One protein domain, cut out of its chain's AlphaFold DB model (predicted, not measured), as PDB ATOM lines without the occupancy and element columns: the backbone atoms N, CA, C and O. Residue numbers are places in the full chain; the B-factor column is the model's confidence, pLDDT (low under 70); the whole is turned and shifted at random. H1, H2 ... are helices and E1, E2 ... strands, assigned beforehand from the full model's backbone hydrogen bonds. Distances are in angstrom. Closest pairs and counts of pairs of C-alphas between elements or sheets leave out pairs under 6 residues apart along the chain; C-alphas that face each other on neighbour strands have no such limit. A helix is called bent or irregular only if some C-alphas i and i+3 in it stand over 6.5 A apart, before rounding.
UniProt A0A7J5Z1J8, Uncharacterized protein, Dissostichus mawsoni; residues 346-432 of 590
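AT A GLANCE: This is residues 346 to 432 of the 590 residues of an uncharacterized protein of Dissostichus mawsoni (UniProt A0A7J5Z1J8). What does the model look like? H2 and H3 meet near residue 390 and diverge as a V, with H1 on one side of the V, short H4 on the other, and the small hairpin E1 E2 at the V's open end. What is it built of? The printed part has 87 residues with four named helices and two named strands, in the order H1 E1 E2 H2 H3 H4; it is mostly helix, and its one sheet, E1 - E2, is antiparallel. How large is it? It is compact, with a radius of gyration of the C-alphas of 12.4 A, and spans 35 by 26 by 18 A.

HOW THE PARTS SIT: What does the first helix touch? H1, residues 346 to 354, touches residues 379 to 383 alone of H2, residues 376 to 389; they run opposite ways at a shallow tilt of 28 degrees, and their closest C-alphas, those of Leu 349 and Leu 379, are 6.9 A apart. How do the strands pair? E1, residues 356 to 359, and E2, residues 364 to 367, form an antiparallel hairpin, with N 357 and O 366 within hydrogen-bond range at 2.8 A. The closest C-alphas of E2 and H2, those of Trp 365 and Phe 376, are 5.7 A apart. Which helix is the hub? H4, residues 418 to 425, touches three helices, and with residues 398 to 405 alone of H3, residues 391 to 407, it forms a helical hairpin at a steep tilt of 41 degrees; their closest C-alphas, those of Leu 401 and Asn 419, are 5.7 A apart. H4 only just touches H1, closest at C-alphas 353 and 418, 6.5 A, and residues 380 to 383 alone of H2, closest at C-alphas 380 and 422, 6.1 A, each with 3 pairs of C-alphas within 8 A. The helix packing is mostly crossed, with 1 of 4 touching pairs at a shallow tilt. Are the helix backbones complete? Every O i to N i+4 pair is within hydrogen-bond range in H1, H2 and H4, and 11 of 13 are in H3.

IN THESE COORDINATES: Where do the elements begin and end? C-alpha 346 of H1 is at (225.769, 245.269, 219.341), and C-alpha 425 of H4 is at (240.597, 244.044, 211.762). How long are they? H1 measures 12.4 A, E1 9.2 A, E2 9.9 A, H2 20.0 A, H3 25.2 A and H4 10.8 A, from first to last C-alpha. H3 is only just irregular: C-alphas 392 and 395 are 6.7 A apart.

THE WHOLE: How far does it reach? The two C-alphas farthest apart, those of Ser 361 and Ser 392, are 37.4 A apart. Are there cuts or long links? The printed part has no cut and no long link. Where is confidence low? pLDDT is under 70 at residues 370 to 371, 412 to 423 and 425 to 432.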
ATOM      1  N   CYS A 346     224.888 246.401 219.583       94.06
ATOM      2  CA  CYS A 346     225.769 245.269 219.341       94.06
ATOM      3  C   CYS A 346     225.024 244.091 218.694       94.06
ATOM      4  O   CYS A 346     225.546 243.482 217.760       94.06
ATOM      5  N   ASP A 347     223.803 243.800 219.142       93.19
ATOM      6  CA  ASP A 347     222.968 242.746 218.560       93.19
ATOM      7  C   ASP A 347     222.586 243.051 217.105       93.19
ATOM      8  O   ASP A 347     222.595 242.156 216.257       93.19
ATOM      9  N   VAL A 348     222.325 244.324 216.778       94.50
ATOM     10  CA  VAL A 348     222.117 244.763 215.389       94.50
ATOM     11  C   VAL A 348     223.364 244.516 214.538       94.50
ATOM     12  O   VAL A 348     223.239 243.976 213.438       94.50
ATOM     13  N   LEU A 349     224.562 244.848 215.034       93.56
ATOM     14  CA  LEU A 349     225.809 244.604 214.299       93.56
ATOM     15  C   LEU A 349     226.071 243.109 214.085       93.56
ATOM     16  O   LEU A 349     226.427 242.709 212.978       93.56
ATOM     17  N   LYS A 350     225.843 242.276 215.109       90.44
ATOM     18  CA  LYS A 350     225.936 240.809 214.996       90.44
ATOM     19  C   LYS A 350     224.964 240.285 213.940       90.44
ATOM     20  O   LYS A 350     225.361 239.535 213.058       90.44
ATOM     21  N   LYS A 351     223.710 240.749 213.965       91.50
ATOM     22  CA  LYS A 351     222.693 240.382 212.970       91.50
ATOM     23  C   LYS A 351     223.093 240.798 211.553       91.50
ATOM     24  O   LYS A 351     222.893 240.025 210.619       91.50
ATOM     25  N   TRP A 352     223.659 241.994 211.379       91.62
ATOM     26  CA  TRP A 352     224.193 242.426 210.088       91.62
ATOM     27  C   TRP A 352     225.328 241.516 209.625       91.62
ATOM     28  O   TRP A 352     225.264 241.040 208.494       91.62
ATOM     29  N   ALA A 353     226.293 241.211 210.497       89.81
ATOM     30  CA  ALA A 353     227.409 240.316 210.198       89.81
ATOM     31  C   ALA A 353     226.936 238.917 209.773       89.81
ATOM     32  O   ALA A 353     227.350 238.432 208.725       89.81
ATOM     33  N   SER A 354     225.995 238.313 210.507       88.69
ATOM     34  CA  SER A 354     225.422 237.003 210.167       88.69
ATOM     35  C   SER A 354     224.599 236.996 208.874       88.69
ATOM     36  O   SER A 354     224.338 235.934 208.326       88.69
ATOM     37  N   SER A 355     224.154 238.164 208.397       90.19
ATOM     38  CA  SER A 355     223.403 238.300 207.139       90.19
ATOM     39  C   SER A 355     224.280 238.613 205.919       90.19
ATOM     40  O   SER A 355     223.749 238.807 204.823       90.19
ATOM     41  N   MET A 356     225.598 238.732 206.109       89.62
ATOM     42  CA  MET A 356     226.550 238.978 205.029       89.62
ATOM     43  C   MET A 356     226.916 237.666 204.336       89.62
ATOM     44  O   MET A 356     227.278 236.687 204.978       89.62
ATOM     45  N   GLU A 357     226.892 237.682 203.011       89.81
ATOM     46  CA  GLU A 357     227.343 236.609 202.135       89.81
ATOM     47  C   GLU A 357     228.489 237.117 201.259       89.81
ATOM     48  O   GLU A 357     228.523 238.281 200.847       89.81
ATOM     49  N   TYR A 358     229.455 236.250 200.968       87.19
ATOM     50  CA  TYR A 358     230.573 236.619 200.109       87.19
ATOM     51  C   TYR A 358     230.148 236.595 198.638       87.19
ATOM     52  O   TYR A 358     229.838 235.540 198.077       87.19
ATOM     53  N   SER A 359     230.148 237.759 197.989       89.19
ATOM     54  CA  SER A 359     229.852 237.872 196.563       89.19
ATOM     55  C   SER A 359     231.109 237.620 195.743       89.19
ATOM     56  O   SER A 359     231.991 238.473 195.661       89.19
ATOM     57  N   MET A 360     231.171 236.477 195.056       87.94
ATOM     58  CA  MET A 360     232.287 236.161 194.152       87.94
ATOM     59  C   MET A 360     232.441 237.171 193.004       87.94
ATOM     60  O   MET A 360     233.540 237.324 192.477       87.94
ATOM     61  N   SER A 361     231.361 237.843 192.587       88.88
ATOM     62  CA  SER A 361     231.414 238.816 191.488       88.88
ATOM     63  C   SER A 361     231.997 240.158 191.912       88.88
ATOM     64  O   SER A 361     232.666 240.807 191.114       88.88
ATOM     65  N   GLU A 362     231.722 240.583 193.148       84.12
ATOM     66  CA  GLU A 362     232.215 241.853 193.697       84.12
ATOM     67  C   GLU A 362     233.536 241.657 194.462       84.12
ATOM     68  O   GLU A 362     234.290 242.607 194.634       84.12
ATOM     69  N   GLY A 363     233.850 240.423 194.873       87.94
ATOM     70  CA  GLY A 363     234.982 240.126 195.751       87.94
ATOM     71  C   GLY A 363     234.794 240.686 197.164       87.94
ATOM     72  O   GLY A 363     235.765 240.814 197.909       87.94
ATOM     73  N   GLU A 364     233.559 241.036 197.523       87.94
ATOM     74  CA  GLU A 364     233.196 241.727 198.755       87.94
ATOM     75  C   GLU A 364     232.074 240.989 199.491       87.94
ATOM     76  O   GLU A 364     231.253 240.282 198.902       87.94
ATOM     77  N   TRP A 365     232.033 241.187 200.807       86.25
ATOM     78  CA  TRP A 365     230.924 240.762 201.651       86.25
ATOM     79  C   TRP A 365     229.727 241.689 201.425       86.25
ATOM     80  O   TRP A 365     229.804 242.896 201.672       86.25
ATOM     81  N   VAL A 366     228.619 241.123 200.958       88.69
ATOM     82  CA  VAL A 366     227.374 241.840 200.675       88.69
ATOM     83  C   VAL A 366     226.237 241.245 201.486       88.69
ATOM     84  O   VAL A 366     226.206 240.054 201.762       88.69
ATOM     85  N   GLN A 367     225.264 242.063 201.870       87.94
ATOM     86  CA  GLN A 367     224.098 241.559 202.585       87.94
ATOM     87  C   GLN A 367     223.234 240.697 201.650       87.94
ATOM     88  O   GLN A 367     222.879 241.148 200.561       87.94
ATOM     89  N   ALA A 368     222.876 239.486 202.088       81.44
ATOM     90  CA  ALA A 368     222.117 238.505 201.301       81.44
ATOM     91  C   ALA A 368     220.722 238.996 200.877       81.44
ATOM     92  O   ALA A 368     220.150 238.563 199.877       81.44
ATOM     93  N   ASN A 369     220.143 239.901 201.670       74.94
ATOM     94  CA  ASN A 369     218.773 240.354 201.491       74.94
ATOM     95  C   ASN A 369     218.675 241.471 200.434       74.94
ATOM     96  O   ASN A 369     219.570 242.306 200.312       74.94
ATOM     97  N   THR A 370     217.552 241.544 199.714       58.41
ATOM     98  CA  THR A 370     217.340 242.479 198.583       58.41
ATOM     99  C   THR A 370     217.459 243.960 198.950       58.41
ATOM    100  O   THR A 370     217.647 244.801 198.074       58.41
ATOM    101  N   ASN A 371     217.395 244.287 200.238       67.00
ATOM    102  CA  ASN A 371     217.607 245.630 200.753       67.00
ATOM    103  C   ASN A 371     219.023 245.714 201.337       67.00
ATOM    104  O   ASN A 371     219.203 245.493 202.533       67.00
ATOM    105  N   ARG A 372     220.028 246.014 200.500       74.75
ATOM    106  CA  ARG A 372     221.408 246.279 200.949       74.75
ATOM    107  C   ARG A 372     221.410 247.511 201.858       74.75
ATOM    108  O   ARG A 372     221.467 248.640 201.378       74.75
ATOM    109  N   THR A 373     221.306 247.297 203.166       75.69
ATOM    110  CA  THR A 373     221.240 248.398 204.141       75.69
ATOM    111  C   THR A 373     222.625 248.884 204.559       75.69
ATOM    112  O   THR A 373     222.804 250.074 204.815       75.69
ATOM    113  N   VAL A 374     223.616 247.986 204.608       88.44
ATOM    114  CA  VAL A 374     224.954 248.275 205.144       88.44
ATOM    115  C   VAL A 374     226.026 247.534 204.339       88.44
ATOM    116  O   VAL A 374     225.888 246.346 204.065       88.44
ATOM    117  N   SER A 375     227.099 248.231 203.960       91.50
ATOM    118  CA  SER A 375     228.303 247.647 203.343       91.50
ATOM    119  C   SER A 375     229.226 247.018 204.391       91.50
ATOM    120  O   SER A 375     229.284 247.525 205.513       91.50
ATOM    121  N   PHE A 376     230.043 246.032 204.014       90.44
ATOM    122  CA  PHE A 376     231.033 245.431 204.915       90.44
ATOM    123  C   PHE A 376     231.976 246.451 205.571       90.44
ATOM    124  O   PHE A 376     232.151 246.421 206.784       90.44
ATOM    125  N   GLN A 377     232.502 247.414 204.804       91.38
ATOM    126  CA  GLN A 377     233.365 248.473 205.342       91.38
ATOM    127  C   GLN A 377     232.684 249.226 206.492       91.38
ATOM    128  O   GLN A 377     233.237 249.357 207.582       91.38
ATOM    129  N   ARG A 378     231.451 249.680 206.258       90.94
ATOM    130  CA  ARG A 378     230.655 250.383 207.263       90.94
ATOM    131  C   ARG A 378     230.409 249.519 208.504       90.94
ATOM    132  O   ARG A 378     230.534 250.017 209.618       90.94
ATOM    133  N   LEU A 379     230.116 248.226 208.341       92.81
ATOM    134  CA  LEU A 379     229.977 247.286 209.461       92.81
ATOM    135  C   LEU A 379     231.264 247.211 210.305       92.81
ATOM    136  O   LEU A 379     231.198 247.302 211.531       92.81
ATOM    137  N   THR A 380     232.429 247.101 209.664       90.62
ATOM    138  CA  THR A 380     233.724 247.118 210.358       90.62
ATOM    139  C   THR A 380     233.950 248.440 211.094       90.62
ATOM    140  O   THR A 380     234.341 248.425 212.260       90.62
ATOM    141  N   GLU A 381     233.671 249.581 210.459       91.88
ATOM    142  CA  GLU A 381     233.783 250.906 211.087       91.88
ATOM    143  C   GLU A 381     232.915 251.006 212.350       91.88
ATOM    144  O   GLU A 381     233.371 251.507 213.380       91.88
ATOM    145  N   HIS A 382     231.692 250.473 212.302       94.00
ATOM    146  CA  HIS A 382     230.785 250.422 213.446       94.00
ATOM    147  C   HIS A 382     231.338 249.571 214.605       94.00
ATOM    148  O   HIS A 382     231.304 250.035 215.749       94.00
ATOM    149  N   PHE A 383     231.882 248.376 214.336       93.56
ATOM    150  CA  PHE A 383     232.508 247.531 215.366       93.56
ATOM    151  C   PHE A 383     233.761 248.175 215.966       93.56
ATOM    152  O   PHE A 383     233.895 248.238 217.187       93.56
ATOM    153  N   LEU A 384     234.655 248.709 215.129       92.00
ATOM    154  CA  LEU A 384     235.877 249.372 215.592       92.00
ATOM    155  C   LEU A 384     235.562 250.577 216.479       92.00
ATOM    156  O   LEU A 384     236.154 250.736 217.549       92.00
ATOM    157  N   ALA A 385     234.602 251.406 216.068       94.00
ATOM    158  CA  ALA A 385     234.173 252.553 216.855       94.00
ATOM    159  C   ALA A 385     233.533 252.125 218.190       94.00
ATOM    160  O   ALA A 385     233.770 252.764 219.218       94.00
ATOM    161  N   LEU A 386     232.776 251.020 218.196       93.88
ATOM    162  CA  LEU A 386     232.165 250.462 219.403       93.88
ATOM    163  C   LEU A 386     233.214 249.922 220.379       93.88
ATOM    164  O   LEU A 386     233.159 250.248 221.563       93.88
ATOM    165  N   PHE A 387     234.204 249.170 219.899       92.56
ATOM    166  CA  PHE A 387     235.282 248.649 220.741       92.56
ATOM    167  C   PHE A 387     236.191 249.753 221.282       92.56
ATOM    168  O   PHE A 387     236.599 249.694 222.441       92.56
ATOM    169  N   ALA A 388     236.459 250.792 220.487       92.44
ATOM    170  CA  ALA A 388     237.208 251.956 220.950       92.44
ATOM    171  C   ALA A 388     236.470 252.710 222.073       92.44
ATOM    172  O   ALA A 388     237.090 253.196 223.017       92.44
ATOM    173  N   ALA A 389     235.142 252.804 221.983       91.44
ATOM    174  CA  ALA A 389     234.313 253.490 222.967       91.44
ATOM    175  C   ALA A 389     234.011 252.662 224.221       91.44
ATOM    176  O   ALA A 389     233.878 253.221 225.310       91.44
ATOM    177  N   CYS A 390     233.872 251.346 224.068       90.50
ATOM    178  CA  CYS A 390     233.489 250.417 225.125       90.50
ATOM    179  C   CYS A 390     234.411 249.186 225.121       90.50
ATOM    180  O   CYS A 390     233.977 248.103 224.723       90.50
ATOM    181  N   PRO A 391     235.661 249.307 225.612       88.94
ATOM    182  CA  PRO A 391     236.630 248.211 225.564       88.94
ATOM    183  C   PRO A 391     236.177 246.942 226.292       88.94
ATOM    184  O   PRO A 391     236.547 245.850 225.891       88.94
ATOM    185  N   SER A 392     235.336 247.064 227.325       87.69
ATOM    186  CA  SER A 392     234.813 245.911 228.071       87.69
ATOM    187  C   SER A 392     233.933 244.984 227.233       87.69
ATOM    188  O   SER A 392     233.800 243.820 227.568       87.69
ATOM    189  N   LEU A 393     233.300 245.502 226.174       88.81
ATOM    190  CA  LEU A 393     232.424 244.716 225.301       88.81
ATOM    191  C   LEU A 393     233.229 243.878 224.296       88.81
ATOM    192  O   LEU A 393     232.719 242.918 223.728       88.81
ATOM    193  N   ARG A 394     234.487 244.259 224.065       89.19
ATOM    194  CA  ARG A 394     235.337 243.696 223.023       89.19
ATOM    195  C   ARG A 394     235.545 242.193 223.202       89.19
ATOM    196  O   ARG A 394     235.254 241.444 222.282       89.19
ATOM    197  N   GLU A 395     235.975 241.763 224.385       88.19
ATOM    198  CA  GLU A 395     236.272 240.350 224.668       88.19
ATOM    199  C   GLU A 395     235.033 239.455 224.501       88.19
ATOM    200  O   GLU A 395     235.113 238.379 223.904       88.19
ATOM    201  N   ASP A 396     233.873 239.917 224.978       87.44
ATOM    202  CA  ASP A 396     232.614 239.174 224.881       87.44
ATOM    203  C   ASP A 396     232.156 239.032 223.422       87.44
ATOM    204  O   ASP A 396     231.812 237.937 222.973       87.44
ATOM    205  N   VAL A 397     232.200 240.125 222.654       87.19
ATOM    206  CA  VAL A 397     231.793 240.119 221.241       87.19
ATOM    207  C   VAL A 397     232.765 239.319 220.385       87.19
ATOM    208  O   VAL A 397     232.324 238.574 219.518       87.19
ATOM    209  N   GLU A 398     234.069 239.421 220.633       85.38
ATOM    210  CA  GLU A 398     235.080 238.614 219.945       85.38
ATOM    211  C   GLU A 398     234.869 237.125 220.196       85.38
ATOM    212  O   GLU A 398     234.912 236.325 219.261       85.38
ATOM    213  N   LYS A 399     234.579 236.741 221.443       87.19
ATOM    214  CA  LYS A 399     234.278 235.353 221.783       87.19
ATOM    215  C   LYS A 399     233.051 234.845 221.027       87.19
ATOM    216  O   LYS A 399     233.076 233.723 220.528       87.19
ATOM    217  N   GLU A 400     231.998 235.649 220.922       85.75
ATOM    218  CA  GLU A 400     230.802 235.287 220.156       85.75
ATOM    219  C   GLU A 400     231.053 235.225 218.643       85.75
ATOM    220  O   GLU A 400     230.640 234.260 218.001       85.75
ATOM    221  N   LEU A 401     231.767 236.200 218.071       83.00
ATOM    222  CA  LEU A 401     232.153 236.184 216.655       83.00
ATOM    223  C   LEU A 401     233.033 234.971 216.329       83.00
ATOM    224  O   LEU A 401     232.886 234.380 215.262       83.00
ATOM    225  N   ASN A 402     233.895 234.554 217.260       83.50
ATOM    226  CA  ASN A 402     234.695 233.344 217.115       83.50
ATOM    227  C   ASN A 402     233.836 232.072 217.163       83.50
ATOM    228  O   ASN A 402     234.052 231.157 216.377       83.50
ATOM    229  N   VAL A 403     232.822 232.015 218.033       86.25
ATOM    230  CA  VAL A 403     231.854 230.903 218.036       86.25
ATOM    231  C   VAL A 403     231.122 230.814 216.695       86.25
ATOM    232  O   VAL A 403     230.969 229.712 216.174       86.25
ATOM    233  N   LEU A 404     230.728 231.955 216.116       78.56
ATOM    234  CA  LEU A 404     230.118 232.000 214.784       78.56
ATOM    235  C   LEU A 404     231.097 231.539 213.694       78.56
ATOM    236  O   LEU A 404     230.729 230.746 212.832       78.56
ATOM    237  N   ASN A 405     232.363 231.954 213.767       82.19
ATOM    238  CA  ASN A 405     233.394 231.499 212.834       82.19
ATOM    239  C   ASN A 405     233.610 229.977 212.895       82.19
ATOM    240  O   ASN A 405     233.696 229.313 211.863       82.19
ATOM    241  N   ILE A 406     233.643 229.412 214.104       83.56
ATOM    242  CA  ILE A 406     233.766 227.965 214.303       83.56
ATOM    243  C   ILE A 406     232.538 227.241 213.738       83.56
ATOM    244  O   ILE A 406     232.690 226.209 213.084       83.56
ATOM    245  N   SER A 407     231.324 227.772 213.942       80.19
ATOM    246  CA  SER A 407     230.111 227.170 213.371       80.19
ATOM    247  C   SER A 407     230.068 227.222 211.847       80.19
ATOM    248  O   SER A 407     229.511 226.315 211.231       80.19
ATOM    249  N   ASP A 408     230.700 228.233 211.252       77.50
ATOM    250  CA  ASP A 408     230.811 228.376 209.802       77.50
ATOM    251  C   ASP A 408     231.873 227.441 209.197       77.50
ATOM    252  O   ASP A 408     231.947 227.328 207.978       77.50
ATOM    253  N   GLY A 409     232.650 226.718 210.016       80.94
ATOM    254  CA  GLY A 409     233.619 225.712 209.567       80.94
ATOM    255  C   GLY A 409     235.072 225.986 209.954       80.94
ATOM    256  O   GLY A 409     235.945 225.265 209.478       80.94
ATOM    257  N   ASP A 410     235.320 226.992 210.805       77.38
ATOM    258  CA  ASP A 410     236.646 227.369 211.325       77.38
ATOM    259  C   ASP A 410     237.714 227.467 210.225       77.38
ATOM    260  O   ASP A 410     238.779 226.850 210.260       77.38
ATOM    261  N   PHE A 411     237.376 228.195 209.163       71.00
ATOM    262  CA  PHE A 411     238.261 228.330 208.022       71.00
ATOM    263  C   PHE A 411     239.440 229.261 208.358       71.00
ATOM    264  O   PHE A 411     239.277 230.475 208.430       71.00
ATOM    265  N   ASP A 412     240.644 228.695 208.485       61.81
ATOM    266  CA  ASP A 412     241.917 229.413 208.717       61.81
ATOM    267  C   ASP A 412     242.334 230.365 207.574       61.81
ATOM    268  O   ASP A 412     243.300 231.125 207.687       61.81
ATOM    269  N   SER A 413     241.647 230.320 206.431       56.22
ATOM    270  CA  SER A 413     241.854 231.266 205.338       56.22
ATOM    271  C   SER A 413     240.935 232.471 205.521       56.22
ATOM    272  O   SER A 413     239.721 232.329 205.369       56.22
ATOM    273  N   CYS A 414     241.524 233.649 205.764       53.56
ATOM    274  CA  CYS A 414     240.856 234.951 205.932       53.56
ATOM    275  C   CYS A 414     239.765 235.249 204.879       53.56
ATOM    276  O   CYS A 414     238.852 236.026 205.120       53.56
ATOM    277  N   ASP A 415     239.804 234.588 203.726       52.81
ATOM    278  CA  ASP A 415     238.925 234.844 202.590       52.81
ATOM    279  C   ASP A 415     237.499 234.248 202.710       52.81
ATOM    280  O   ASP A 415     236.705 234.441 201.789       52.81
ATOM    281  N   LEU A 416     237.146 233.513 203.783       54.41
ATOM    282  CA  LEU A 416     235.936 232.661 203.785       54.41
ATOM    283  C   LEU A 416     234.786 233.046 204.735       54.41
ATOM    284  O   LEU A 416     233.670 232.599 204.479       54.41
ATOM    285  N   THR A 417     234.979 233.878 205.770       60.00
ATOM    286  CA  THR A 417     233.870 234.329 206.652       60.00
ATOM    287  C   THR A 417     233.952 235.825 206.987       60.00
ATOM    288  O   THR A 417     235.027 236.360 207.245       60.00
ATOM    289  N   ALA A 418     232.817 236.534 207.038       59.81
ATOM    290  CA  ALA A 418     232.794 237.953 207.425       59.81
ATOM    291  C   ALA A 418     233.326 238.159 208.856       59.81
ATOM    292  O   ALA A 418     233.976 239.160 209.159       59.81
ATOM    293  N   ASN A 419     233.061 237.185 209.731       68.12
ATOM    294  CA  ASN A 419     233.402 237.222 211.150       68.12
ATOM    295  C   ASN A 419     234.916 237.110 211.397       68.12
ATOM    296  O   ASN A 419     235.438 237.802 212.279       68.12
ATOM    297  N   SER A 420     235.635 236.299 210.610       63.22
ATOM    298  CA  SER A 420     237.099 236.188 210.706       63.22
ATOM    299  C   SER A 420     237.790 237.502 210.325       63.22
ATOM    300  O   SER A 420     238.619 237.999 211.088       63.22
ATOM    301  N   HIS A 421     237.368 238.148 209.232       66.62
ATOM    302  CA  HIS A 421     237.885 239.460 208.828       66.62
ATOM    303  C   HIS A 421     237.607 240.570 209.855       66.62
ATOM    304  O   HIS A 421     238.481 241.397 210.112       66.62
ATOM    305  N   ILE A 422     236.415 240.612 210.461       68.81
ATOM    306  CA  ILE A 422     236.097 241.613 211.498       68.81
ATOM    307  C   ILE A 422     236.979 241.403 212.739       68.81
ATOM    308  O   ILE A 422     237.495 242.375 213.295       68.81
ATOM    309  N   SER A 423     237.201 240.148 213.140       68.69
ATOM    310  CA  SER A 423     238.054 239.798 214.284       68.69
ATOM    311  C   SER A 423     239.530 240.136 214.023       68.69
ATOM    312  O   SER A 423     240.226 240.656 214.897       68.69
ATOM    313  N   GLU A 424     240.015 239.920 212.799       70.31
ATOM    314  CA  GLU A 424     241.368 240.310 212.394       70.31
ATOM    315  C   GLU A 424     241.543 241.838 212.377       70.31
ATOM    316  O   GLU A 424     242.511 242.354 212.940       70.31
ATOM    317  N   LEU A 425     240.576 242.577 211.818       64.94
ATOM    318  CA  LEU A 425     240.597 244.044 211.762       64.94
ATOM    319  C   LEU A 425     240.476 244.697 213.143       64.94
ATOM    320  O   LEU A 425     241.071 245.750 213.373       64.94
ATOM    321  N   ALA A 426     239.775 244.062 214.085       60.06
ATOM    322  CA  ALA A 426     239.755 244.484 215.482       60.06
ATOM    323  C   ALA A 426     241.121 244.302 216.181       60.06
ATOM    324  O   ALA A 426     241.329 244.841 217.268       60.06
ATOM    325  N   GLY A 427     242.085 243.615 215.558       55.50
ATOM    326  CA  GLY A 427     243.436 243.418 216.084       55.50
ATOM    327  C   GLY A 427     243.558 242.209 217.010       55.50
ATOM    328  O   GLY A 427     244.336 242.252 217.957       55.50
ATOM    329  N   VAL A 428     242.767 241.159 216.776       49.19
ATOM    330  CA  VAL A 428     242.714 239.955 217.632       49.19
ATOM    331  C   VAL A 428     243.644 238.847 217.138       49.19
ATOM    332  O   VAL A 428     244.057 237.980 217.905       49.19
ATOM    333  N   SER A 429     244.055 238.885 215.870       44.44
ATOM    334  CA  SER A 429     244.865 237.817 215.275       44.44
ATOM    335  C   SER A 429     246.376 238.074 215.371       44.44
ATOM    336  O   SER A 429     247.096 237.988 214.382       44.44
ATOM    337  N   GLU A 430     246.888 238.388 216.565       42.25
ATOM    338  CA  GLU A 430     248.319 238.153 216.854       42.25
ATOM    339  C   GLU A 430     248.553 236.783 217.510       42.25
ATOM    340  O   GLU A 430     249.671 236.279 217.470       42.25
ATOM    341  N   HIS A 431     247.509 236.136 218.048       40.72
ATOM    342  CA  HIS A 431     247.662 234.867 218.770       40.72
ATOM    343  C   HIS A 431     247.148 233.610 218.053       40.72
ATOM    344  O   HIS A 431     247.495 232.513 218.489       40.72
ATOM    345  N   LEU A 432     246.373 233.738 216.968       35.69
ATOM    346  CA  LEU A 432     245.769 232.590 216.265       35.69
ATOM    347  C   LEU A 432     246.331 232.344 214.857       35.69
ATOM    348  O   LEU A 432     246.352 231.208 214.401       35.69
TER     349      LEU A 432